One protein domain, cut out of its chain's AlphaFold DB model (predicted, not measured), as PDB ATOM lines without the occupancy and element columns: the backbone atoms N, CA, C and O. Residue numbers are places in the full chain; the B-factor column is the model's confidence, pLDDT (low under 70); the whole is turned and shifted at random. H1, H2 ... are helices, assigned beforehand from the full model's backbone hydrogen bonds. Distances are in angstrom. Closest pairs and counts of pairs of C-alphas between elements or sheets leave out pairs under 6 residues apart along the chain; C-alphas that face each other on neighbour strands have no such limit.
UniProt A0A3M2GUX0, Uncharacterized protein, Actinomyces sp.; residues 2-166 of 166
ATOM      1  N   VAL A   2     -56.936   1.139  28.499       78.50
ATOM      2  CA  VAL A   2     -56.496   2.179  29.455       78.50
ATOM      3  C   VAL A   2     -55.548   1.635  30.542       78.50
ATOM      4  O   VAL A   2     -54.538   2.265  30.834       78.50
ATOM      5  N   ALA A   3     -55.769   0.415  31.050       86.88
ATOM      6  CA  ALA A   3     -54.827  -0.239  31.973       86.88
ATOM      7  C   ALA A   3     -53.434  -0.494  31.355       86.88
ATOM      8  O   ALA A   3     -52.432  -0.473  32.064       86.88
ATOM      9  N   ALA A   4     -53.348  -0.680  30.031       88.94
ATOM     10  CA  ALA A   4     -52.069  -0.832  29.336       88.94
ATOM     11  C   ALA A   4     -51.319   0.506  29.244       88.94
ATOM     12  O   ALA A   4     -50.107   0.540  29.427       88.94
ATOM     13  N   ALA A   5     -52.038   1.612  29.026       91.06
ATOM     14  CA  ALA A   5     -51.447   2.947  29.100       91.06
ATOM     15  C   ALA A   5     -50.914   3.237  30.512       91.06
ATOM     16  O   ALA A   5     -49.796   3.721  30.654       91.06
ATOM     17  N   ALA A   6     -51.662   2.855  31.549       92.06
ATOM     18  CA  ALA A   6     -51.215   2.953  32.934       92.06
ATOM     19  C   ALA A   6     -49.943   2.108  33.186       92.06
ATOM     20  O   ALA A   6     -48.936   2.608  33.683       92.06
ATOM     21  N   ALA A   7     -49.911   0.852  32.731       93.62
ATOM     22  CA  ALA A   7     -48.703   0.026  32.813       93.62
ATOM     23  C   ALA A   7     -47.487   0.676  32.117       93.62
ATOM     24  O   ALA A   7     -46.386   0.647  32.663       93.62
ATOM     25  N   LEU A   8     -47.670   1.314  30.954       93.56
ATOM     26  CA  LEU A   8     -46.593   2.048  30.278       93.56
ATOM     27  C   LEU A   8     -46.102   3.255  31.081       93.56
ATOM     28  O   LEU A   8     -44.896   3.472  31.163       93.56
ATOM     29  N   VAL A   9     -47.004   4.022  31.695       92.69
ATOM     30  CA  VAL A   9     -46.629   5.156  32.557       92.69
ATOM     31  C   VAL A   9     -45.763   4.674  33.726       92.69
ATOM     32  O   VAL A   9     -44.720   5.270  33.996       92.69
ATOM     33  N   VAL A  10     -46.135   3.560  34.368       93.50
ATOM     34  CA  VAL A  10     -45.336   2.942  35.441       93.50
ATOM     35  C   VAL A  10     -43.989   2.436  34.923       93.50
ATOM     36  O   VAL A  10     -42.971   2.661  35.572       93.50
ATOM     37  N   ALA A  11     -43.937   1.823  33.738       95.56
ATOM     38  CA  ALA A  11     -42.675   1.390  33.131       95.56
ATOM     39  C   ALA A  11     -41.723   2.566  32.862       95.56
ATOM     40  O   ALA A  11     -40.518   2.461  33.106       95.56
ATOM     41  N   VAL A  12     -42.252   3.696  32.382       92.81
ATOM     42  CA  VAL A  12     -41.478   4.925  32.158       92.81
ATOM     43  C   VAL A  12     -40.972   5.483  33.486       92.81
ATOM     44  O   VAL A  12     -39.775   5.746  33.611       92.81
ATOM     45  N   ALA A  13     -41.837   5.593  34.497       90.25
ATOM     46  CA  ALA A  13     -41.436   6.021  35.835       90.25
ATOM     47  C   ALA A  13     -40.323   5.120  36.406       90.25
ATOM     48  O   ALA A  13     -39.304   5.622  36.882       90.25
ATOM     49  N   GLY A  14     -40.462   3.799  36.279       91.69
ATOM     50  CA  GLY A  14     -39.473   2.834  36.758       91.69
ATOM     51  C   GLY A  14     -38.141   2.927  36.026       91.69
ATOM     52  O   GLY A  14     -37.082   2.900  36.656       91.69
ATOM     53  N   SER A  15     -38.182   3.139  34.710       93.44
ATOM     54  CA  SER A  15     -36.986   3.348  33.884       93.44
ATOM     55  C   SER A  15     -36.214   4.588  34.328       93.44
ATOM     56  O   SER A  15     -34.988   4.550  34.452       93.44
ATOM     57  N   ILE A  16     -36.927   5.668  34.653       90.19
ATOM     58  CA  ILE A  16     -36.317   6.888  35.180       90.19
ATOM     59  C   ILE A  16     -35.704   6.637  36.564       90.19
ATOM     60  O   ILE A  16     -34.561   7.029  36.793       90.19
ATOM     61  N   LYS A  17     -36.396   5.931  37.470       88.00
ATOM     62  CA  LYS A  17     -35.859   5.583  38.802       88.00
ATOM     63  C   LYS A  17     -34.614   4.695  38.726       88.00
ATOM     64  O   LYS A  17     -33.716   4.827  39.556       88.00
ATOM     65  N   LEU A  18     -34.531   3.807  37.734       90.19
ATOM     66  CA  LEU A  18     -33.340   2.989  37.498       90.19
ATOM     67  C   LEU A  18     -32.151   3.822  37.009       90.19
ATOM     68  O   LEU A  18     -31.037   3.654  37.522       90.19
ATOM     69  N   ALA A  19     -32.395   4.710  36.043       89.81
ATOM     70  CA  ALA A  19     -31.373   5.556  35.439       89.81
ATOM     71  C   ALA A  19     -30.873   6.648  36.402       89.81
ATOM     72  O   ALA A  19     -29.668   6.854  36.533       89.81
ATOM     73  N   ALA A  20     -31.790   7.304  37.117       87.31
ATOM     74  CA  ALA A  20     -31.534   8.439  38.000       87.31
ATOM     75  C   ALA A  20     -32.192   8.237  39.387       87.31
ATOM     76  O   ALA A  20     -33.192   8.878  39.716       87.31
ATOM     77  N   PRO A  21     -31.632   7.362  40.249       88.44
ATOM     78  CA  PRO A  21     -32.265   6.967  41.511       88.44
ATOM     79  C   PRO A  21     -32.217   8.031  42.616       88.44
ATOM     80  O   PRO A  21     -32.846   7.852  43.657       88.44
ATOM     81  N   ASP A  22     -31.448   9.110  42.450       88.81
ATOM     82  CA  ASP A  22     -31.164  10.063  43.530       88.81
ATOM     83  C   ASP A  22     -32.394  10.829  44.020       88.81
ATOM     84  O   ASP A  22     -32.532  11.035  45.230       88.81
ATOM     85  N   ALA A  23     -33.286  11.219  43.106       84.44
ATOM     86  CA  ALA A  23     -34.526  11.907  43.452       84.44
ATOM     87  C   ALA A  23     -35.454  10.978  44.253       84.44
ATOM     88  O   ALA A  23     -35.913  11.335  45.337       84.44
ATOM     89  N   ALA A  24     -35.651   9.746  43.774       84.88
ATOM     90  CA  ALA A  24     -36.459   8.742  44.463       84.88
ATOM     91  C   ALA A  24     -35.865   8.360  45.831       84.88
ATOM     92  O   ALA A  24     -36.592   8.265  46.814       84.88
ATOM     93  N   ALA A  25     -34.541   8.214  45.932       87.81
ATOM     94  CA  ALA A  25     -33.871   7.957  47.206       87.81
ATOM     95  C   ALA A  25     -34.029   9.123  48.198       87.81
ATOM     96  O   ALA A  25     -34.137   8.883  49.397       87.81
ATOM     97  N   ALA A  26     -34.055  10.373  47.718       86.12
ATOM     98  CA  ALA A  26     -34.321  11.546  48.552       86.12
ATOM     99  C   ALA A  26     -35.762  11.581  49.069       86.12
ATOM    100  O   ALA A  26     -35.988  11.942  50.219       86.12
ATOM    101  N   LEU A  27     -36.728  11.203  48.231       83.69
ATOM    102  CA  LEU A  27     -38.123  11.102  48.648       83.69
ATOM    103  C   LEU A  27     -38.305  10.013  49.709       83.69
ATOM    104  O   LEU A  27     -38.931  10.269  50.729       83.69
ATOM    105  N   LEU A  28     -37.715   8.832  49.500       84.62
ATOM    106  CA  LEU A  28     -37.749   7.732  50.469       84.62
ATOM    107  C   LEU A  28     -37.212   8.164  51.841       84.62
ATOM    108  O   LEU A  28     -37.873   7.922  52.848       84.62
ATOM    109  N   ASP A  29     -36.085   8.879  51.861       87.44
ATOM    110  CA  ASP A  29     -35.479   9.435  53.079       87.44
ATOM    111  C   ASP A  29     -36.441  10.353  53.842       87.44
ATOM    112  O   ASP A  29     -36.650  10.201  55.044       87.44
ATOM    113  N   ARG A  30     -37.125  11.247  53.120       83.69
ATOM    114  CA  ARG A  30     -38.131  12.150  53.700       83.69
ATOM    115  C   ARG A  30     -39.387  11.432  54.192       83.69
ATOM    116  O   ARG A  30     -40.084  11.964  55.049       83.69
ATOM    117  N   LEU A  31     -39.669  10.243  53.669       81.25
ATOM    118  CA  LEU A  31     -40.763   9.377  54.109       81.25
ATOM    119  C   LEU A  31     -40.342   8.417  55.238       81.25
ATOM    120  O   LEU A  31     -41.116   7.540  55.616       81.25
ATOM    121  N   GLY A  32     -39.130   8.568  55.788       83.81
ATOM    122  CA  GLY A  32     -38.625   7.754  56.897       83.81
ATOM    123  C   GLY A  32     -38.009   6.415  56.480       83.81
ATOM    124  O   GLY A  32     -37.706   5.588  57.339       83.81
ATOM    125  N   VAL A  33     -37.799   6.186  55.181       82.56
ATOM    126  CA  VAL A  33     -37.077   5.019  54.656       82.56
ATOM    127  C   VAL A  33     -35.620   5.417  54.414       82.56
ATOM    128  O   VAL A  33     -35.391   6.374  53.684       82.56
ATOM    129  N   PRO A  34     -34.612   4.693  54.938       86.19
ATOM    130  CA  PRO A  34     -33.211   5.088  54.793       86.19
ATOM    131  C   PRO A  34     -32.822   5.406  53.345       86.19
ATOM    132  O   PRO A  34     -33.065   4.593  52.444       86.19
ATOM    133  N   ARG A  35     -32.180   6.565  53.123       87.25
ATOM    134  CA  ARG A  35     -31.700   6.997  51.802       87.25
ATOM    135  C   ARG A  35     -30.869   5.901  51.131       87.25
ATOM    136  O   ARG A  35     -29.692   5.710  51.430       87.25
ATOM    137  N   SER A  36     -31.468   5.211  50.162       89.81
ATOM    138  CA  SER A  36     -30.827   4.092  49.475       89.81
ATOM    139  C   SER A  36     -31.108   4.119  47.980       89.81
ATOM    140  O   SER A  36     -32.232   3.912  47.521       89.81
ATOM    141  N   ARG A  37     -30.043   4.306  47.191       90.06
ATOM    142  CA  ARG A  37     -30.095   4.162  45.727       90.06
ATOM    143  C   ARG A  37     -30.484   2.745  45.314       90.06
ATOM    144  O   ARG A  37     -31.114   2.565  44.279       90.06
ATOM    145  N   VAL A  38     -30.107   1.747  46.115       92.44
ATOM    146  CA  VAL A  38     -30.479   0.350  45.876       92.44
ATOM    147  C   VAL A  38     -31.985   0.184  46.040       92.44
ATOM    148  O   VAL A  38     -32.618  -0.356  45.144       92.44
ATOM    149  N   ALA A  39     -32.574   0.725  47.112       88.50
ATOM    150  CA  ALA A  39     -34.021   0.687  47.311       88.50
ATOM    151  C   ALA A  39     -34.771   1.385  46.164       88.50
ATOM    152  O   ALA A  39     -35.683   0.800  45.587       88.50
ATOM    153  N   ALA A  40     -34.330   2.581  45.759       90.19
ATOM    154  CA  ALA A  40     -34.916   3.300  44.625       90.19
ATOM    155  C   ALA A  40     -34.853   2.495  43.312       90.19
ATOM    156  O   ALA A  40     -35.826   2.451  42.559       90.19
ATOM    157  N   ARG A  41     -33.733   1.809  43.052       91.75
ATOM    158  CA  ARG A  41     -33.592   0.937  41.880       91.75
ATOM    159  C   ARG A  41     -34.448  -0.321  41.969       91.75
ATOM    160  O   ARG A  41     -34.993  -0.732  40.955       91.75
ATOM    161  N   LEU A  42     -34.590  -0.921  43.148       92.94
ATOM    162  CA  LEU A  42     -35.472  -2.075  43.341       92.94
ATOM    163  C   LEU A  42     -36.934  -1.701  43.089       92.94
ATOM    164  O   LEU A  42     -37.636  -2.450  42.417       92.94
ATOM    165  N   VAL A  43     -37.364  -0.521  43.545       91.00
ATOM    166  CA  VAL A  43     -38.692   0.025  43.228       91.00
ATOM    167  C   VAL A  43     -38.846   0.205  41.717       91.00
ATOM    168  O   VAL A  43     -39.779  -0.342  41.137       91.00
ATOM    169  N   GLY A  44     -37.899   0.880  41.051       92.06
ATOM    170  CA  GLY A  44     -37.955   1.076  39.598       92.06
ATOM    171  C   GLY A  44     -37.925  -0.231  38.794       92.06
ATOM    172  O   GLY A  44     -38.658  -0.384  37.820       92.06
ATOM    173  N   GLY A  45     -37.132  -1.213  39.223       95.75
ATOM    174  CA  GLY A  45     -37.110  -2.548  38.626       95.75
ATOM    175  C   GLY A  45     -38.431  -3.298  38.818       95.75
ATOM    176  O   GLY A  45     -38.918  -3.922  37.877       95.75
ATOM    177  N   GLY A  46     -39.039  -3.192  40.002       96.31
ATOM    178  CA  GLY A  46     -40.356  -3.759  40.296       96.31
ATOM    179  C   GLY A  46     -41.467  -3.143  39.445       96.31
ATOM    180  O   GLY A  46     -42.312  -3.868  38.928       96.31
ATOM    181  N   GLU A  47     -41.427  -1.829  39.231       96.12
ATOM    182  CA  GLU A  47     -42.349  -1.103  38.350       96.12
ATOM    183  C   GLU A  47     -42.281  -1.618  36.904       96.12
ATOM    184  O   GLU A  47     -43.313  -1.926  36.304       96.12
ATOM    185  N   ILE A  48     -41.073  -1.792  36.359       96.81
ATOM    186  CA  ILE A  48     -40.877  -2.334  35.005       96.81
ATOM    187  C   ILE A  48     -41.337  -3.790  34.921       96.81
ATOM    188  O   ILE A  48     -42.036  -4.160  33.977       96.81
ATOM    189  N   ALA A  49     -40.966  -4.621  35.898       97.12
ATOM    190  CA  ALA A  49     -41.350  -6.029  35.923       97.12
ATOM    191  C   ALA A  49     -42.876  -6.195  35.991       97.12
ATOM    192  O   ALA A  49     -43.448  -7.006  35.262       97.12
ATOM    193  N   LEU A  50     -43.546  -5.388  36.816       96.81
ATOM    194  CA  LEU A  50     -45.000  -5.380  36.923       96.81
ATOM    195  C   LEU A  50     -45.660  -4.916  35.622       96.81
ATOM    196  O   LEU A  50     -46.599  -5.558  35.153       96.81
ATOM    197  N   ALA A  51     -45.160  -3.841  35.011       95.62
ATOM    198  CA  ALA A  51     -45.671  -3.372  33.729       95.62
ATOM    199  C   ALA A  51     -45.537  -4.449  32.642       95.62
ATOM    200  O   ALA A  51     -46.496  -4.717  31.916       95.62
ATOM    201  N   ALA A  52     -44.389  -5.128  32.573       94.81
ATOM    202  CA  ALA A  52     -44.179  -6.247  31.661       94.81
ATOM    203  C   ALA A  52     -45.165  -7.397  31.928       94.81
ATOM    204  O   ALA A  52     -45.762  -7.918  30.986       94.81
ATOM    205  N   ALA A  53     -45.397  -7.753  33.197       93.69
ATOM    206  CA  ALA A  53     -46.362  -8.785  33.572       93.69
ATOM    207  C   ALA A  53     -47.791  -8.426  33.131       93.69
ATOM    208  O   ALA A  53     -48.470  -9.255  32.527       93.69
ATOM    209  N   VAL A  54     -48.234  -7.185  33.355       93.62
ATOM    210  CA  VAL A  54     -49.560  -6.707  32.924       93.62
ATOM    211  C   VAL A  54     -49.701  -6.742  31.401       93.62
ATOM    212  O   VAL A  54     -50.728  -7.181  30.884       93.62
ATOM    213  N   LEU A  55     -48.680  -6.292  30.669       91.75
ATOM    214  CA  LEU A  55     -48.749  -6.169  29.213       91.75
ATOM    215  C   LEU A  55     -48.660  -7.530  28.503       91.75
ATOM    216  O   LEU A  55     -49.422  -7.780  27.566       91.75
ATOM    217  N   ALA A  56     -47.752  -8.402  28.946       90.94
ATOM    218  CA  ALA A  56     -47.490  -9.684  28.297       90.94
ATOM    219  C   ALA A  56     -48.444 -10.788  28.771       90.94
ATOM    220  O   ALA A  56     -49.049 -11.481  27.952       90.94
ATOM    221  N   VAL A  57     -48.590 -10.941  30.088       90.38
ATOM    222  CA  VAL A  57     -49.342 -12.047  30.699       90.38
ATOM    223  C   VAL A  57     -50.764 -11.617  31.039       90.38
ATOM    224  O   VAL A  57     -51.707 -12.379  30.841       90.38
ATOM    225  N   GLY A  58     -50.937 -10.383  31.513       89.69
ATOM    226  CA  GLY A  58     -52.204  -9.921  32.061       89.69
ATOM    227  C   GLY A  58     -52.569 -10.692  33.329       89.69
ATOM    228  O   GLY A  58     -51.726 -10.979  34.178       89.69
ATOM    229  N   GLY A  59     -53.846 -11.024  33.473       91.69
ATOM    230  CA  GLY A  59     -54.372 -11.762  34.612       91.69
ATOM    231  C   GLY A  59     -54.798 -10.865  35.770       91.69
ATOM    232  O   GLY A  59     -54.330  -9.738  35.948       91.69
ATOM    233  N   ARG A  60     -55.713 -11.389  36.587       94.75
ATOM    234  CA  ARG A  60     -56.314 -10.668  37.715       94.75
ATOM    235  C   ARG A  60     -55.271 -10.195  38.730       94.75
ATOM    236  O   ARG A  60     -55.321  -9.052  39.167       94.75
ATOM    237  N   ALA A  61     -54.291 -11.042  39.050       95.44
ATOM    238  CA  ALA A  61     -53.236 -10.715  40.009       95.44
ATOM    239  C   ALA A  61     -52.347  -9.549  39.542       95.44
ATOM    240  O   ALA A  61     -52.089  -8.640  40.325       95.44
ATOM    241  N   ALA A  62     -51.926  -9.530  38.271       94.12
ATOM    242  CA  ALA A  62     -51.087  -8.456  37.739       94.12
ATOM    243  C   ALA A  62     -51.828  -7.109  37.727       94.12
ATOM    244  O   ALA A  62     -51.272  -6.089  38.124       94.12
ATOM    245  N   HIS A  63     -53.106  -7.110  37.339       94.25
ATOM    246  CA  HIS A  63     -53.936  -5.904  37.345       94.25
ATOM    247  C   HIS A  63     -54.216  -5.382  38.762       94.25
ATOM    248  O   HIS A  63     -54.164  -4.174  38.985       94.25
ATOM    249  N   LEU A  64     -54.446  -6.266  39.739       96.12
ATOM    250  CA  LEU A  64     -54.585  -5.861  41.142       96.12
ATOM    251  C   LEU A  64     -53.269  -5.333  41.725       96.12
ATOM    252  O   LEU A  64     -53.283  -4.351  42.461       96.12
ATOM    253  N   ALA A  65     -52.132  -5.937  41.372       96.75
ATOM    254  CA  ALA A  65     -50.823  -5.421  41.760       96.75
ATOM    255  C   ALA A  65     -50.571  -4.029  41.158       96.75
ATOM    256  O   ALA A  65     -50.106  -3.136  41.862       96.75
ATOM    257  N   LEU A  66     -50.953  -3.805  39.894       96.56
ATOM    258  CA  LEU A  66     -50.896  -2.483  39.265       96.56
ATOM    259  C   LEU A  66     -51.779  -1.469  39.999       96.56
ATOM    260  O   LEU A  66     -51.326  -0.363  40.283       96.56
ATOM    261  N   ALA A  67     -53.007  -1.853  40.361       96.75
ATOM    262  CA  ALA A  67     -53.896  -1.002  41.146       96.75
ATOM    263  C   ALA A  67     -53.287  -0.639  42.511       96.75
ATOM    264  O   ALA A  67     -53.319   0.523  42.909       96.75
ATOM    265  N   ALA A  68     -52.684  -1.610  43.202       97.31
ATOM    266  CA  ALA A  68     -52.021  -1.389  44.484       97.31
ATOM    267  C   ALA A  68     -50.820  -0.437  44.363       97.31
ATOM    268  O   ALA A  68     -50.658   0.448  45.202       97.31
ATOM    269  N   VAL A  69     -50.011  -0.573  43.308       95.81
ATOM    270  CA  VAL A  69     -48.882   0.331  43.039       95.81
ATOM    271  C   VAL A  69     -49.373   1.759  42.818       95.81
ATOM    272  O   VAL A  69     -48.885   2.676  43.475       95.81
ATOM    273  N   TYR A  70     -50.396   1.956  41.990       95.69
ATOM    274  CA  TYR A  70     -50.978   3.283  41.797       95.69
ATOM    275  C   TYR A  70     -51.568   3.869  43.082       95.69
ATOM    276  O   TYR A  70     -51.306   5.023  43.410       95.69
ATOM    277  N   MET A  71     -52.277   3.070  43.880       96.31
ATOM    278  CA  MET A  71     -52.747   3.523  45.192       96.31
ATOM    279  C   MET A  71     -51.592   3.906  46.121       96.31
ATOM    280  O   MET A  71     -51.704   4.885  46.856       96.31
ATOM    281  N   SER A  72     -50.471   3.181  46.076       93.00
ATOM    282  CA  SER A  72     -49.292   3.532  46.868       93.00
ATOM    283  C   SER A  72     -48.695   4.878  46.444       93.00
ATOM    284  O   SER A  72     -48.329   5.671  47.309       93.00
ATOM    285  N   PHE A  73     -48.684   5.195  45.144       91.75
ATOM    286  CA  PHE A  73     -48.253   6.505  44.651       91.75
ATOM    287  C   PHE A  73     -49.193   7.623  45.101       91.75
ATOM    288  O   PHE A  73     -48.716   8.633  45.617       91.75
ATOM    289  N   ALA A  74     -50.511   7.407  45.042       92.69
ATOM    290  CA  ALA A  74     -51.482   8.370  45.557       92.69
ATOM    291  C   ALA A  74     -51.251   8.667  47.050       92.69
ATOM    292  O   ALA A  74     -51.238   9.829  47.462       92.69
ATOM    293  N   VAL A  75     -51.014   7.628  47.860       92.25
ATOM    294  CA  VAL A  75     -50.683   7.777  49.287       92.25
ATOM    295  C   VAL A  75     -49.384   8.559  49.469       92.25
ATOM    296  O   VAL A  75     -49.336   9.476  50.289       92.25
ATOM    297  N   VAL A  76     -48.342   8.254  48.691       88.81
ATOM    298  CA  VAL A  76     -47.070   8.990  48.723       88.81
ATOM    299  C   VAL A  76     -47.273  10.468  48.393       88.81
ATOM    300  O   VAL A  76     -46.765  11.317  49.115       88.81
ATOM    301  N   VAL A  77     -48.057  10.804  47.367       90.00
ATOM    302  CA  VAL A  77     -48.334  12.202  46.991       90.00
ATOM    303  C   VAL A  77     -49.044  12.949  48.119       90.00
ATOM    304  O   VAL A  77     -48.643  14.059  48.471       90.00
ATOM    305  N   VAL A  78     -50.079  12.348  48.711       91.00
ATOM    306  CA  VAL A  78     -50.852  12.970  49.797       91.00
ATOM    307  C   VAL A  78     -49.998  13.148  51.053       91.00
ATOM    308  O   VAL A  78     -49.999  14.224  51.651       91.00
ATOM    309  N   THR A  79     -49.242  12.121  51.443       89.25
ATOM    310  CA  THR A  79     -48.385  12.159  52.640       89.25
ATOM    311  C   THR A  79     -47.211  13.120  52.473       89.25
ATOM    312  O   THR A  79     -46.946  13.914  53.375       89.25
ATOM    313  N   ALA A  80     -46.562  13.131  51.307       87.00
ATOM    314  CA  ALA A  80     -45.507  14.084  50.984       87.00
ATOM    315  C   ALA A  80     -46.033  15.528  50.992       87.00
ATOM    316  O   ALA A  80     -45.398  16.411  51.570       87.00
ATOM    317  N   GLY A  81     -47.221  15.762  50.423       88.44
ATOM    318  CA  GLY A  81     -47.863  17.076  50.427       88.44
ATOM    319  C   GLY A  81     -48.210  17.554  51.838       88.44
ATOM    320  O   GLY A  81     -47.920  18.695  52.187       88.44
ATOM    321  N   ALA A  82     -48.751  16.670  52.681       87.56
ATOM    322  CA  ALA A  82     -49.027  16.970  54.087       87.56
ATOM    323  C   ALA A  82     -47.751  17.271  54.897       87.56
ATOM    324  O   ALA A  82     -47.792  18.061  55.837       87.56
ATOM    325  N   ALA A  83     -46.613  16.686  54.509       85.62
ATOM    326  CA  ALA A  83     -45.300  16.946  55.097       85.62
ATOM    327  C   ALA A  83     -44.592  18.195  54.525       85.62
ATOM    328  O   ALA A  83     -43.438  18.454  54.866       85.62
ATOM    329  N   GLY A  84     -45.244  18.965  53.645       83.44
ATOM    330  CA  GLY A  84     -44.671  20.174  53.040       83.44
ATOM    331  C   GLY A  84     -43.589  19.906  51.987       83.44
ATOM    332  O   GLY A  84     -42.812  20.800  51.655       83.44
ATOM    333  N   ILE A  85     -43.507  18.683  51.455       84.44
ATOM    334  CA  ILE A  85     -42.587  18.340  50.368       84.44
ATOM    335  C   ILE A  85     -43.131  18.926  49.065       84.44
ATOM    336  O   ILE A  85     -44.285  18.717  48.712       84.44
ATOM    337  N   THR A  86     -42.287  19.637  48.324       79.06
ATOM    338  CA  THR A  86     -42.699  20.368  47.115       79.06
ATOM    339  C   THR A  86     -42.365  19.660  45.804       79.06
ATOM    340  O   THR A  86     -42.815  20.104  44.753       79.06
ATOM    341  N   SER A  87     -41.616  18.551  45.844       79.75
ATOM    342  CA  SER A  87     -41.242  17.772  44.657       79.75
ATOM    343  C   SER A  87     -41.723  16.329  44.756       79.75
ATOM    344  O   SER A  87     -41.539  15.680  45.788       79.75
ATOM    345  N   CYS A  88     -42.315  15.819  43.671       71.00
ATOM    346  CA  CYS A  88     -42.808  14.444  43.610       71.00
ATOM    347  C   CYS A  88     -41.703  13.409  43.381       71.00
ATOM    348  O   CYS A  88     -41.918  12.250  43.710       71.00
ATOM    349  N   ALA A  89     -40.541  13.792  42.830       72.56
ATOM    350  CA  ALA A  89     -39.383  12.939  42.510       72.56
ATOM    351  C   ALA A  89     -39.646  11.659  41.669       72.56
ATOM    352  O   ALA A  89     -38.694  11.005  41.233       72.56
ATOM    353  N   CYS A  90     -40.906  11.303  41.398       68.56
ATOM    354  CA  CYS A  90     -41.330  10.065  40.741       68.56
ATOM    355  C   CYS A  90     -40.847   9.952  39.293       68.56
ATOM    356  O   CYS A  90     -40.612   8.840  38.824       68.56
ATOM    357  N   PHE A  91     -40.653  11.086  38.615       67.25
ATOM    358  CA  PHE A  91     -40.150  11.171  37.242       67.25
ATOM    359  C   PHE A  91     -38.721  11.730  37.176       67.25
ATOM    360  O   PHE A  91     -38.322  12.321  36.178       67.25
ATOM    361  N   GLY A  92     -37.934  11.560  38.244       60.03
ATOM    362  CA  GLY A  92     -36.497  11.856  38.254       60.03
ATOM    363  C   GLY A  92     -36.118  13.339  38.287       60.03
ATOM    364  O   GLY A  92     -34.950  13.644  38.524       60.03
ATOM    365  N   SER A  93     -37.064  14.265  38.113       64.62
ATOM    366  CA  SER A  93     -36.807  15.692  38.299       64.62
ATOM    367  C   SER A  93     -36.938  16.072  39.777       64.62
ATOM    368  O   SER A  93     -37.947  15.814  40.430       64.62
ATOM    369  N   ALA A  94     -35.903  16.722  40.313       59.12
ATOM    370  CA  ALA A  94     -35.967  17.363  41.628       59.12
ATOM    371  C   ALA A  94     -36.843  18.636  41.616       59.12
ATOM    372  O   ALA A  94     -37.166  19.167  42.674       59.12
ATOM    373  N   SER A  95     -37.213  19.121  40.424       55.47
ATOM    374  CA  SER A  95     -37.974  20.353  40.197       55.47
ATOM    375  C   SER A  95     -39.451  20.135  39.861       55.47
ATOM    376  O   SER A  95     -40.187  21.110  39.857       55.47
ATOM    377  N   GLY A  96     -39.891  18.904  39.567       65.56
ATOM    378  CA  GLY A  96     -41.289  18.654  39.205       65.56
ATOM    379  C   GLY A  96     -42.212  18.962  40.377       65.56
ATOM    380  O   GLY A  96     -42.055  18.359  41.449       65.56
ATOM    381  N   ALA A  97     -43.144  19.895  40.182       76.69
ATOM    382  CA  ALA A  97     -44.009  20.370  41.249       76.69
ATOM    383  C   ALA A  97     -44.913  19.245  41.770       76.69
ATOM    384  O   ALA A  97     -45.678  18.622  41.027       76.69
ATOM    385  N   LEU A  98     -44.870  18.997  43.081       83.50
ATOM    386  CA  LEU A  98     -45.847  18.129  43.725       83.50
ATOM    387  C   LEU A  98     -47.225  18.802  43.647       83.50
ATOM    388  O   LEU A  98     -47.454  19.852  44.245       83.50
ATOM    389  N   HIS A  99     -48.152  18.189  42.911       87.62
ATOM    390  CA  HIS A  99     -49.499  18.726  42.698       87.62
ATOM    391  C   HIS A  99     -50.569  17.646  42.919       87.62
ATOM    392  O   HIS A  99     -50.352  16.511  42.478       87.62
ATOM    393  N   PRO A 100     -51.747  17.973  43.501       88.81
ATOM    394  CA  PRO A 100     -52.837  17.016  43.750       88.81
ATOM    395  C   PRO A 100     -53.324  16.248  42.515       88.81
ATOM    396  O   PRO A 100     -53.908  15.175  42.639       88.81
ATOM    397  N   LEU A 101     -53.054  16.780  41.319       89.38
ATOM    398  CA  LEU A 101     -53.322  16.102  40.052       89.38
ATOM    399  C   LEU A 101     -52.658  14.717  39.978       89.38
ATOM    400  O   LEU A 101     -53.273  13.801  39.444       89.38
ATOM    401  N   HIS A 102     -51.463  14.541  40.554       89.31
ATOM    402  CA  HIS A 102     -50.793  13.238  40.598       89.31
ATOM    403  C   HIS A 102     -51.647  12.206  41.340       89.31
ATOM    404  O   HIS A 102     -51.983  11.172  40.774       89.31
ATOM    405  N   ALA A 103     -52.099  12.539  42.554       91.88
ATOM    406  CA  ALA A 103     -52.943  11.647  43.348       91.88
ATOM    407  C   ALA A 103     -54.270  11.326  42.641       91.88
ATOM    408  O   ALA A 103     -54.735  10.192  42.697       91.88
ATOM    409  N   LEU A 104     -54.871  12.300  41.944       94.31
ATOM    410  CA  LEU A 104     -56.087  12.065  41.162       94.31
ATOM    411  C   LEU A 104     -55.843  11.068  40.021       94.31
ATOM    412  O   LEU A 104     -56.608  10.119  39.864       94.31
ATOM    413  N   VAL A 105     -54.786  11.274  39.231       91.69
ATOM    414  CA  VAL A 105     -54.426  10.377  38.124       91.69
ATOM    415  C   VAL A 105     -54.104   8.979  38.645       91.69
ATOM    416  O   VAL A 105     -54.574   8.001  38.065       91.69
ATOM    417  N   ASP A 106     -53.382   8.878  39.758       94.06
ATOM    418  CA  ASP A 106     -53.051   7.610  40.399       94.06
ATOM    419  C   ASP A 106     -54.311   6.857  40.854       94.06
ATOM    420  O   ASP A 106     -54.477   5.674  40.556       94.06
ATOM    421  N   VAL A 107     -55.261   7.540  41.500       96.50
ATOM    422  CA  VAL A 107     -56.544   6.942  41.912       96.50
ATOM    423  C   VAL A 107     -57.349   6.470  40.698       96.50
ATOM    424  O   VAL A 107     -57.867   5.353  40.697       96.50
ATOM    425  N   LEU A 108     -57.439   7.280  39.639       95.38
ATOM    426  CA  LEU A 108     -58.143   6.893  38.412       95.38
ATOM    427  C   LEU A 108     -57.481   5.685  37.738       95.38
ATOM    428  O   LEU A 108     -58.173   4.756  37.318       95.38
ATOM    429  N   ALA A 109     -56.150   5.659  37.676       93.50
ATOM    430  CA  ALA A 109     -55.397   4.529  37.151       93.50
ATOM    431  C   ALA A 109     -55.626   3.260  37.988       93.50
ATOM    432  O   ALA A 109     -55.831   2.186  37.418       93.50
ATOM    433  N   ALA A 110     -55.685   3.378  39.318       95.38
ATOM    434  CA  ALA A 110     -56.002   2.268  40.210       95.38
ATOM    435  C   ALA A 110     -57.425   1.724  40.002       95.38
ATOM    436  O   ALA A 110     -57.619   0.505  39.960       95.38
ATOM    437  N   VAL A 111     -58.419   2.599  39.815       95.75
ATOM    438  CA  VAL A 111     -59.801   2.203  39.493       95.75
ATOM    439  C   VAL A 111     -59.851   1.454  38.161       95.75
ATOM    440  O   VAL A 111     -60.423   0.365  38.085       95.75
ATOM    441  N   VAL A 112     -59.201   1.985  37.123       93.38
ATOM    442  CA  VAL A 112     -59.128   1.339  35.805       93.38
ATOM    443  C   VAL A 112     -58.439  -0.024  35.888       93.38
ATOM    444  O   VAL A 112     -58.923  -0.991  35.299       93.38
ATOM    445  N   ALA A 113     -57.326  -0.123  36.616       93.06
ATOM    446  CA  ALA A 113     -56.605  -1.377  36.803       93.06
ATOM    447  C   ALA A 113     -57.453  -2.407  37.570       93.06
ATOM    448  O   ALA A 113     -57.508  -3.568  37.176       93.06
ATOM    449  N   THR A 114     -58.191  -1.978  38.597       93.56
ATOM    450  CA  THR A 114     -59.134  -2.839  39.331       93.56
ATOM    451  C   THR A 114     -60.256  -3.345  38.423       93.56
ATOM    452  O   THR A 114     -60.577  -4.531  38.454       93.56
ATOM    453  N   GLY A 115     -60.813  -2.481  37.569       92.12
ATOM    454  CA  GLY A 115     -61.810  -2.876  36.570       92.12
ATOM    455  C   GLY A 115     -61.259  -3.897  35.571       92.12
ATOM    456  O   GLY A 115     -61.878  -4.930  35.338       92.12
ATOM    457  N   ALA A 116     -60.048  -3.673  35.057       90.06
ATOM    458  CA  ALA A 116     -59.377  -4.606  34.148       90.06
ATOM    459  C   ALA A 116     -59.070  -5.973  34.794       90.06
ATOM    460  O   ALA A 116     -58.962  -6.983  34.098       90.06
ATOM    461  N   ALA A 117     -58.977  -6.032  36.125       91.81
ATOM    462  CA  ALA A 117     -58.787  -7.279  36.854       91.81
ATOM    463  C   ALA A 117     -60.012  -8.214  36.799       91.81
ATOM    464  O   ALA A 117     -59.857  -9.408  37.059       91.81
ATOM    465  N   VAL A 118     -61.208  -7.702  36.473       91.25
ATOM    466  CA  VAL A 118     -62.429  -8.512  36.312       91.25
ATOM    467  C   VAL A 118     -62.304  -9.438  35.103       91.25
ATOM    468  O   VAL A 118     -62.517 -10.640  35.240       91.25
ATOM    469  N   ASP A 119     -61.882  -8.894  33.961       84.19
ATOM    470  CA  ASP A 119     -61.709  -9.662  32.723       84.19
ATOM    471  C   ASP A 119     -60.374 -10.419  32.705       84.19
ATOM    472  O   ASP A 119     -60.267 -11.509  32.148       84.19
ATOM    473  N   GLY A 120     -59.326  -9.834  33.298       80.44
ATOM    474  CA  GLY A 120     -58.000 -10.445  33.410       80.44
ATOM    475  C   GLY A 120     -57.264 -10.645  32.079       80.44
ATOM    476  O   GLY A 120     -56.214 -11.283  32.067       80.44
ATOM    477  N   GLY A 121     -57.765 -10.114  30.963       82.12
ATOM    478  CA  GLY A 121     -57.118 -10.232  29.655       82.12
ATOM    479  C   GLY A 121     -55.787  -9.475  29.568       82.12
ATOM    480  O   GLY A 121     -55.566  -8.497  30.281       82.12
ATOM    481  N   SER A 122     -54.898  -9.903  28.669       83.56
ATOM    482  CA  SER A 122     -53.665  -9.174  28.343       83.56
ATOM    483  C   SER A 122     -53.831  -8.359  27.062       83.56
ATOM    484  O   SER A 122     -54.591  -8.728  26.160       83.56
ATOM    485  N   ILE A 123     -53.097  -7.248  26.946       79.44
ATOM    486  CA  ILE A 123     -53.118  -6.472  25.701       79.44
ATOM    487  C   ILE A 123     -52.442  -7.229  24.553       79.44
ATOM    488  O   ILE A 123     -52.871  -7.092  23.410       79.44
ATOM    489  N   GLY A 124     -51.446  -8.071  24.852       78.81
ATOM    490  CA  GLY A 124     -50.798  -8.926  23.859       78.81
ATOM    491  C   GLY A 124     -51.792  -9.835  23.132       78.81
ATOM    492  O   GLY A 124     -51.755  -9.917  21.907       78.81
ATOM    493  N   ALA A 125     -52.740 -10.433  23.860       81.56
ATOM    494  CA  ALA A 125     -53.793 -11.253  23.262       81.56
ATOM    495  C   ALA A 125     -54.737 -10.433  22.361       81.56
ATOM    496  O   ALA A 125     -55.082 -10.872  21.267       81.56
ATOM    497  N   VAL A 126     -55.107  -9.219  22.784       81.56
ATOM    498  CA  VAL A 126     -55.968  -8.313  21.999       81.56
ATOM    499  C   VAL A 126     -55.286  -7.875  20.703       81.56
ATOM    500  O   VAL A 126     -55.922  -7.844  19.654       81.56
ATOM    501  N   VAL A 127     -53.994  -7.552  20.762       83.31
ATOM    502  CA  VAL A 127     -53.196  -7.169  19.590       83.31
ATOM    503  C   VAL A 127     -53.032  -8.358  18.643       83.31
ATOM    504  O   VAL A 127     -53.243  -8.209  17.447       83.31
ATOM    505  N   ALA A 128     -52.727  -9.550  19.158       83.88
ATOM    506  CA  ALA A 128     -52.565 -10.742  18.327       83.88
ATOM    507  C   ALA A 128     -53.862 -11.161  17.610       83.88
ATOM    508  O   ALA A 128     -53.811 -11.688  16.502       83.88
ATOM    509  N   ALA A 129     -55.020 -10.921  18.230       83.69
ATOM    510  CA  ALA A 129     -56.321 -11.316  17.695       83.69
ATOM    511  C   ALA A 129     -56.992 -10.251  16.807       83.69
ATOM    512  O   ALA A 129     -58.028 -10.533  16.206       83.69
ATOM    513  N   SER A 130     -56.454  -9.027  16.737       84.00
ATOM    514  CA  SER A 130     -57.145  -7.893  16.112       84.00
ATOM    515  C   SER A 130     -56.461  -7.411  14.830       84.00
ATOM    516  O   SER A 130     -55.308  -6.979  14.880       84.00
ATOM    517  N   PRO A 131     -57.178  -7.325  13.691       82.38
ATOM    518  CA  PRO A 131     -56.653  -6.666  12.492       82.38
ATOM    519  C   PRO A 131     -56.446  -5.153  12.698       82.38
ATOM    520  O   PRO A 131     -55.713  -4.519  11.946       82.38
ATOM    521  N   ALA A 132     -57.048  -4.569  13.742       86.88
ATOM    522  CA  ALA A 132     -56.871  -3.173  14.138       86.88
ATOM    523  C   ALA A 132     -55.719  -2.964  15.144       86.88
ATOM    524  O   ALA A 132     -55.607  -1.890  15.739       86.88
ATOM    525  N   ALA A 133     -54.858  -3.966  15.346       85.12
ATOM    526  CA  ALA A 133     -53.710  -3.919  16.251       85.12
ATOM    527  C   ALA A 133     -52.885  -2.616  16.193       85.12
ATOM    528  O   ALA A 133     -52.636  -2.045  17.260       85.12
ATOM    529  N   PRO A 134     -52.509  -2.082  15.011       84.25
ATOM    530  CA  PRO A 134     -51.748  -0.835  14.944       84.25
ATOM    531  C   PRO A 134     -52.494   0.345  15.575       84.25
ATOM    532  O   PRO A 134     -51.912   1.098  16.352       84.25
ATOM    533  N   ALA A 135     -53.798   0.475  15.310       85.38
ATOM    534  CA  ALA A 135     -54.618   1.543  15.875       85.38
ATOM    535  C   ALA A 135     -54.739   1.413  17.401       85.38
ATOM    536  O   ALA A 135     -54.623   2.406  18.116       85.38
ATOM    537  N   VAL A 136     -54.899   0.187  17.913       85.31
ATOM    538  CA  VAL A 136     -54.945  -0.082  19.360       85.31
ATOM    539  C   VAL A 136     -53.640   0.339  20.041       85.31
ATOM    540  O   VAL A 136     -53.677   1.005  21.076       85.31
ATOM    541  N   VAL A 137     -52.489  -0.000  19.454       86.56
ATOM    542  CA  VAL A 137     -51.173   0.396  19.979       86.56
ATOM    543  C   VAL A 137     -51.012   1.916  19.963       86.56
ATOM    544  O   VAL A 137     -50.599   2.489  20.969       86.56
ATOM    545  N   VAL A 138     -51.398   2.586  18.872       88.19
ATOM    546  CA  VAL A 138     -51.349   4.055  18.770       88.19
ATOM    547  C   VAL A 138     -52.201   4.717  19.851       88.19
ATOM    548  O   VAL A 138     -51.722   5.628  20.519       88.19
ATOM    549  N   VAL A 139     -53.427   4.240  20.086       87.38
ATOM    550  CA  VAL A 139     -54.304   4.783  21.138       87.38
ATOM    551  C   VAL A 139     -53.682   4.612  22.523       87.38
ATOM    552  O   VAL A 139     -53.741   5.530  23.339       87.38
ATOM    553  N   ILE A 140     -53.050   3.471  22.798       88.06
ATOM    554  CA  ILE A 140     -52.383   3.216  24.080       88.06
ATOM    555  C   ILE A 140     -51.193   4.156  24.275       88.06
ATOM    556  O   ILE A 140     -51.086   4.781  25.330       88.06
ATOM    557  N   LEU A 141     -50.333   4.286  23.263       90.06
ATOM    558  CA  LEU A 141     -49.169   5.172  23.300       90.06
ATOM    559  C   LEU A 141     -49.583   6.638  23.440       90.06
ATOM    560  O   LEU A 141     -49.033   7.343  24.279       90.06
ATOM    561  N   ALA A 142     -50.585   7.080  22.677       90.19
ATOM    562  CA  ALA A 142     -51.125   8.432  22.773       90.19
ATOM    563  C   ALA A 142     -51.699   8.699  24.169       90.19
ATOM    564  O   ALA A 142     -51.394   9.722  24.775       90.19
ATOM    565  N   THR A 143     -52.469   7.755  24.720       88.31
ATOM    566  CA  THR A 143     -53.036   7.879  26.072       88.31
ATOM    567  C   THR A 143     -51.934   7.964  27.129       88.31
ATOM    568  O   THR A 143     -51.967   8.852  27.975       88.31
ATOM    569  N   ALA A 144     -50.930   7.083  27.065       89.75
ATOM    570  CA  ALA A 144     -49.798   7.096  27.989       89.75
ATOM    571  C   ALA A 144     -48.990   8.398  27.878       89.75
ATOM    572  O   ALA A 144     -48.662   9.003  28.894       89.75
ATOM    573  N   GLY A 145     -48.726   8.865  26.654       86.69
ATOM    574  CA  GLY A 145     -48.044  10.131  26.393       86.69
ATOM    575  C   GLY A 145     -48.802  11.331  26.958       86.69
ATOM    576  O   GLY A 145     -48.207  12.163  27.636       86.69
ATOM    577  N   MET A 146     -50.122  11.388  26.763       87.25
ATOM    578  CA  MET A 146     -50.963  12.445  27.332       87.25
ATOM    579  C   MET A 146     -50.963  12.424  28.861       87.25
ATOM    580  O   MET A 146     -50.885  13.483  29.480       87.25
ATOM    581  N   VAL A 147     -51.005  11.239  29.480       88.31
ATOM    582  CA  VAL A 147     -50.896  11.107  30.940       88.31
ATOM    583  C   VAL A 147     -49.527  11.577  31.429       88.31
ATOM    584  O   VAL A 147     -49.467  12.337  32.389       88.31
ATOM    585  N   LEU A 148     -48.437  11.197  30.758       86.88
ATOM    586  CA  LEU A 148     -47.095  11.667  31.111       86.88
ATOM    587  C   LEU A 148     -47.007  13.191  31.030       86.88
ATOM    588  O   LEU A 148     -46.596  13.815  31.998       86.88
ATOM    589  N   VAL A 149     -47.483  13.802  29.942       86.12
ATOM    590  CA  VAL A 149     -47.524  15.268  29.799       86.12
ATOM    591  C   VAL A 149     -48.361  15.916  30.907       86.12
ATOM    592  O   VAL A 149     -47.937  16.909  31.501       86.12
ATOM    593  N   ALA A 150     -49.527  15.346  31.225       86.56
ATOM    594  CA  ALA A 150     -50.390  15.834  32.298       86.56
ATOM    595  C   ALA A 150     -49.746  15.710  33.690       86.56
ATOM    596  O   ALA A 150     -50.074  16.492  34.576       86.56
ATOM    597  N   LEU A 151     -48.837  14.755  33.893       85.81
ATOM    598  CA  LEU A 151     -48.125  14.570  35.156       85.81
ATOM    599  C   LEU A 151     -46.829  15.379  35.237       85.81
ATOM    600  O   LEU A 151     -46.439  15.766  36.331       85.81
ATOM    601  N   THR A 152     -46.157  15.657  34.119       85.62
ATOM    602  CA  THR A 152     -44.840  16.307  34.149       85.62
ATOM    603  C   THR A 152     -44.867  17.782  33.784       85.62
ATOM    604  O   THR A 152     -44.108  18.542  34.363       85.62
ATOM    605  N   ALA A 153     -45.694  18.204  32.825       85.94
ATOM    606  CA  ALA A 153     -45.676  19.579  32.318       85.94
ATOM    607  C   ALA A 153     -46.820  20.430  32.883       85.94
ATOM    608  O   ALA A 153     -46.636  21.600  33.207       85.94
ATOM    609  N   LEU A 154     -48.015  19.846  33.016       85.38
ATOM    610  CA  LEU A 154     -49.194  20.581  33.476       85.38
ATOM    611  C   LEU A 154     -49.070  21.111  34.921       85.38
ATOM    612  O   LEU A 154     -49.472  22.253  35.145       85.38
ATOM    613  N   PRO A 155     -48.515  20.366  35.901       84.56
ATOM    614  CA  PRO A 155     -48.348  20.875  37.262       84.56
ATOM    615  C   PRO A 155     -47.492  22.137  37.329       84.56
ATOM    616  O   PRO A 155     -47.876  23.086  38.009       84.56
ATOM    617  N   ASP A 156     -46.387  22.171  36.584       84.56
ATOM    618  CA  ASP A 156     -45.459  23.303  36.572       84.56
ATOM    619  C   ASP A 156     -46.145  24.566  36.017       84.56
ATOM    620  O   ASP A 156     -46.043  25.641  36.606       84.56
ATOM    621  N   VAL A 157     -46.944  24.423  34.951       85.88
ATOM    622  CA  VAL A 157     -47.751  25.522  34.382       85.88
ATOM    623  C   VAL A 157     -48.815  26.018  35.368       85.88
ATOM    624  O   VAL A 157     -49.012  27.224  35.519       85.88
ATOM    625  N   LEU A 158     -49.508  25.106  36.058       86.56
ATOM    626  CA  LEU A 158     -50.556  25.460  37.024       86.56
ATOM    627  C   LEU A 158     -50.006  26.158  38.273       86.56
ATOM    628  O   LEU A 158     -50.704  26.982  38.866       86.56
ATOM    629  N   VAL A 159     -48.788  25.814  38.698       84.06
ATOM    630  CA  VAL A 159     -48.113  26.490  39.812       84.06
ATOM    631  C   VAL A 159     -47.665  27.887  39.388       84.06
ATOM    632  O   VAL A 159     -48.019  28.840  40.076       84.06
ATOM    633  N   ALA A 160     -47.006  28.031  38.233       84.81
ATOM    634  CA  ALA A 160     -46.562  29.333  37.725       84.81
ATOM    635  C   ALA A 160     -47.724  30.334  37.563       84.81
ATOM    636  O   ALA A 160     -47.664  31.453  38.069       84.81
ATOM    637  N   GLY A 161     -48.844  29.909  36.962       82.38
ATOM    638  CA  GLY A 161     -50.008  30.784  36.770       82.38
ATOM    639  C   GLY A 161     -50.696  31.235  38.070       82.38
ATOM    640  O   GLY A 161     -51.410  32.236  38.075       82.38
ATOM    641  N   ARG A 162     -50.498  30.526  39.193       82.62
ATOM    642  CA  ARG A 162     -51.005  30.954  40.512       82.62
ATOM    643  C   ARG A 162     -50.143  32.035  41.158       82.62
ATOM    644  O   ARG A 162     -50.667  32.790  41.974       82.62
ATOM    645  N   GLU A 163     -48.855  32.079  40.837       80.94
ATOM    646  CA  GLU A 163     -47.927  33.085  41.359       80.94
ATOM    647  C   GLU A 163     -48.093  34.426  40.637       80.94
ATOM    648  O   GLU A 163     -48.073  35.460  41.289       80.94
ATOM    649  N   GLU A 164     -48.360  34.415  39.327       74.50
ATOM    650  CA  GLU A 164     -48.626  35.631  38.537       74.50
ATOM    651  C   GLU A 164     -49.953  36.326  38.894       74.50
ATOM    652  O   GLU A 164     -50.121  37.518  38.649       74.50
ATOM    653  N   GLY A 165     -50.916  35.586  39.452       66.44
ATOM    654  CA  GLY A 165     -52.225  36.111  39.851       66.44
ATOM    655  C   GLY A 165     -52.304  36.656  41.284       66.44
ATOM    656  O   GLY A 165     -53.402  37.018  41.715       66.44
ATOM    657  N   ARG A 166     -51.196  36.658  42.036       60.31
ATOM    658  CA  ARG A 166     -51.087  37.153  43.419       60.31
ATOM    659  C   ARG A 166     -50.374  38.496  43.479       60.31
ATOM    660  O   ARG A 166     -50.779  39.294  44.353       60.31
TER     661      ARG A 166
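This is residues 2 to 166 of the 166 residues of an uncharacterized protein of Actinomyces sp. (UniProt A0A3M2GUX0). One helix, H1, runs through the core, with H3 packed along one side of it, H7 crossing it on the opposite side, and the H4 and H5 hairpin crossing near its beginning. H2 packs on the first part of H3, little H6 joins the ends of H3 and H7 at one end of the body, and H8 leads away from the other, where residues 161 to 166 stick out. The printed part has 165 residues and eight named helices, H1 to H8 in chain order, with no named strand; the class is all helix. The whole is compact, with a radius of gyration of the C-alphas of 16.4 A and spans of 52 by 39 by 26 A.

Find C-alpha 2 at (-56.496, 2.179, 29.455); from there H1 runs over residues 2 to 19, 26.0 A. H2 takes residues 21 to 30, 14.5 A, and H3 residues 37 to 56, 28.3 A. Look next at C-alpha 60, (-56.314, -10.668, 37.715), where H4 begins; it reaches residue 82 after 32.9 A. H5 spans residues 101 to 119, 28.1 A; H6 residues 123 to 129, 9.9 A; H7 residues 133 to 152, 28.4 A. H8, residues 154 to 164, 15.9 A, ends at C-alpha 164, (-48.626, 35.631, 38.537).

Start at the hub, H3, which touches H1, H2, H4 and H6. Its closest C-alphas to H1 are those of Gly 44 and Gly 14, 3.7 A apart, at a shallow tilt of 28 degrees, opposite ways. With residues 37 to 41 alone it touches H2, Ala 40 to Ala 25 at 5.4 A between C-alphas. H3 and H4 form a hairpin, closest at the C-alphas of Val 54 and Ala 62, 5.3 A. H4 and H5 form another, at a shallow tilt of 15 degrees, with the C-alphas of Ala 67 and Ala 110 closest at 4.0 A. H7 touches H1 at a steep tilt of 56 degrees, closest at the C-alphas of Ala 144 and Ala 5, 4.6 A. H6 and H7 touch only at the corner, C-alphas 127 and 133 being closest at 4.7 A. H7 and H8 meet only through their link. Every O i to N i+4 pair is within hydrogen-bond range in H1, H2, H3, H4, H6 and H7; H5 has 13 of 15 and H8 6 of 7.

The two farthest C-alphas, of Ala 129 and Arg 166, are 55.1 A apart. The printed part has no cut. The link from H4 to H5, residues 83 to 100, is long. Mean pLDDT of the printed part is 87.3; look for values under 70 at residues 90 to 96 and 165 to 166.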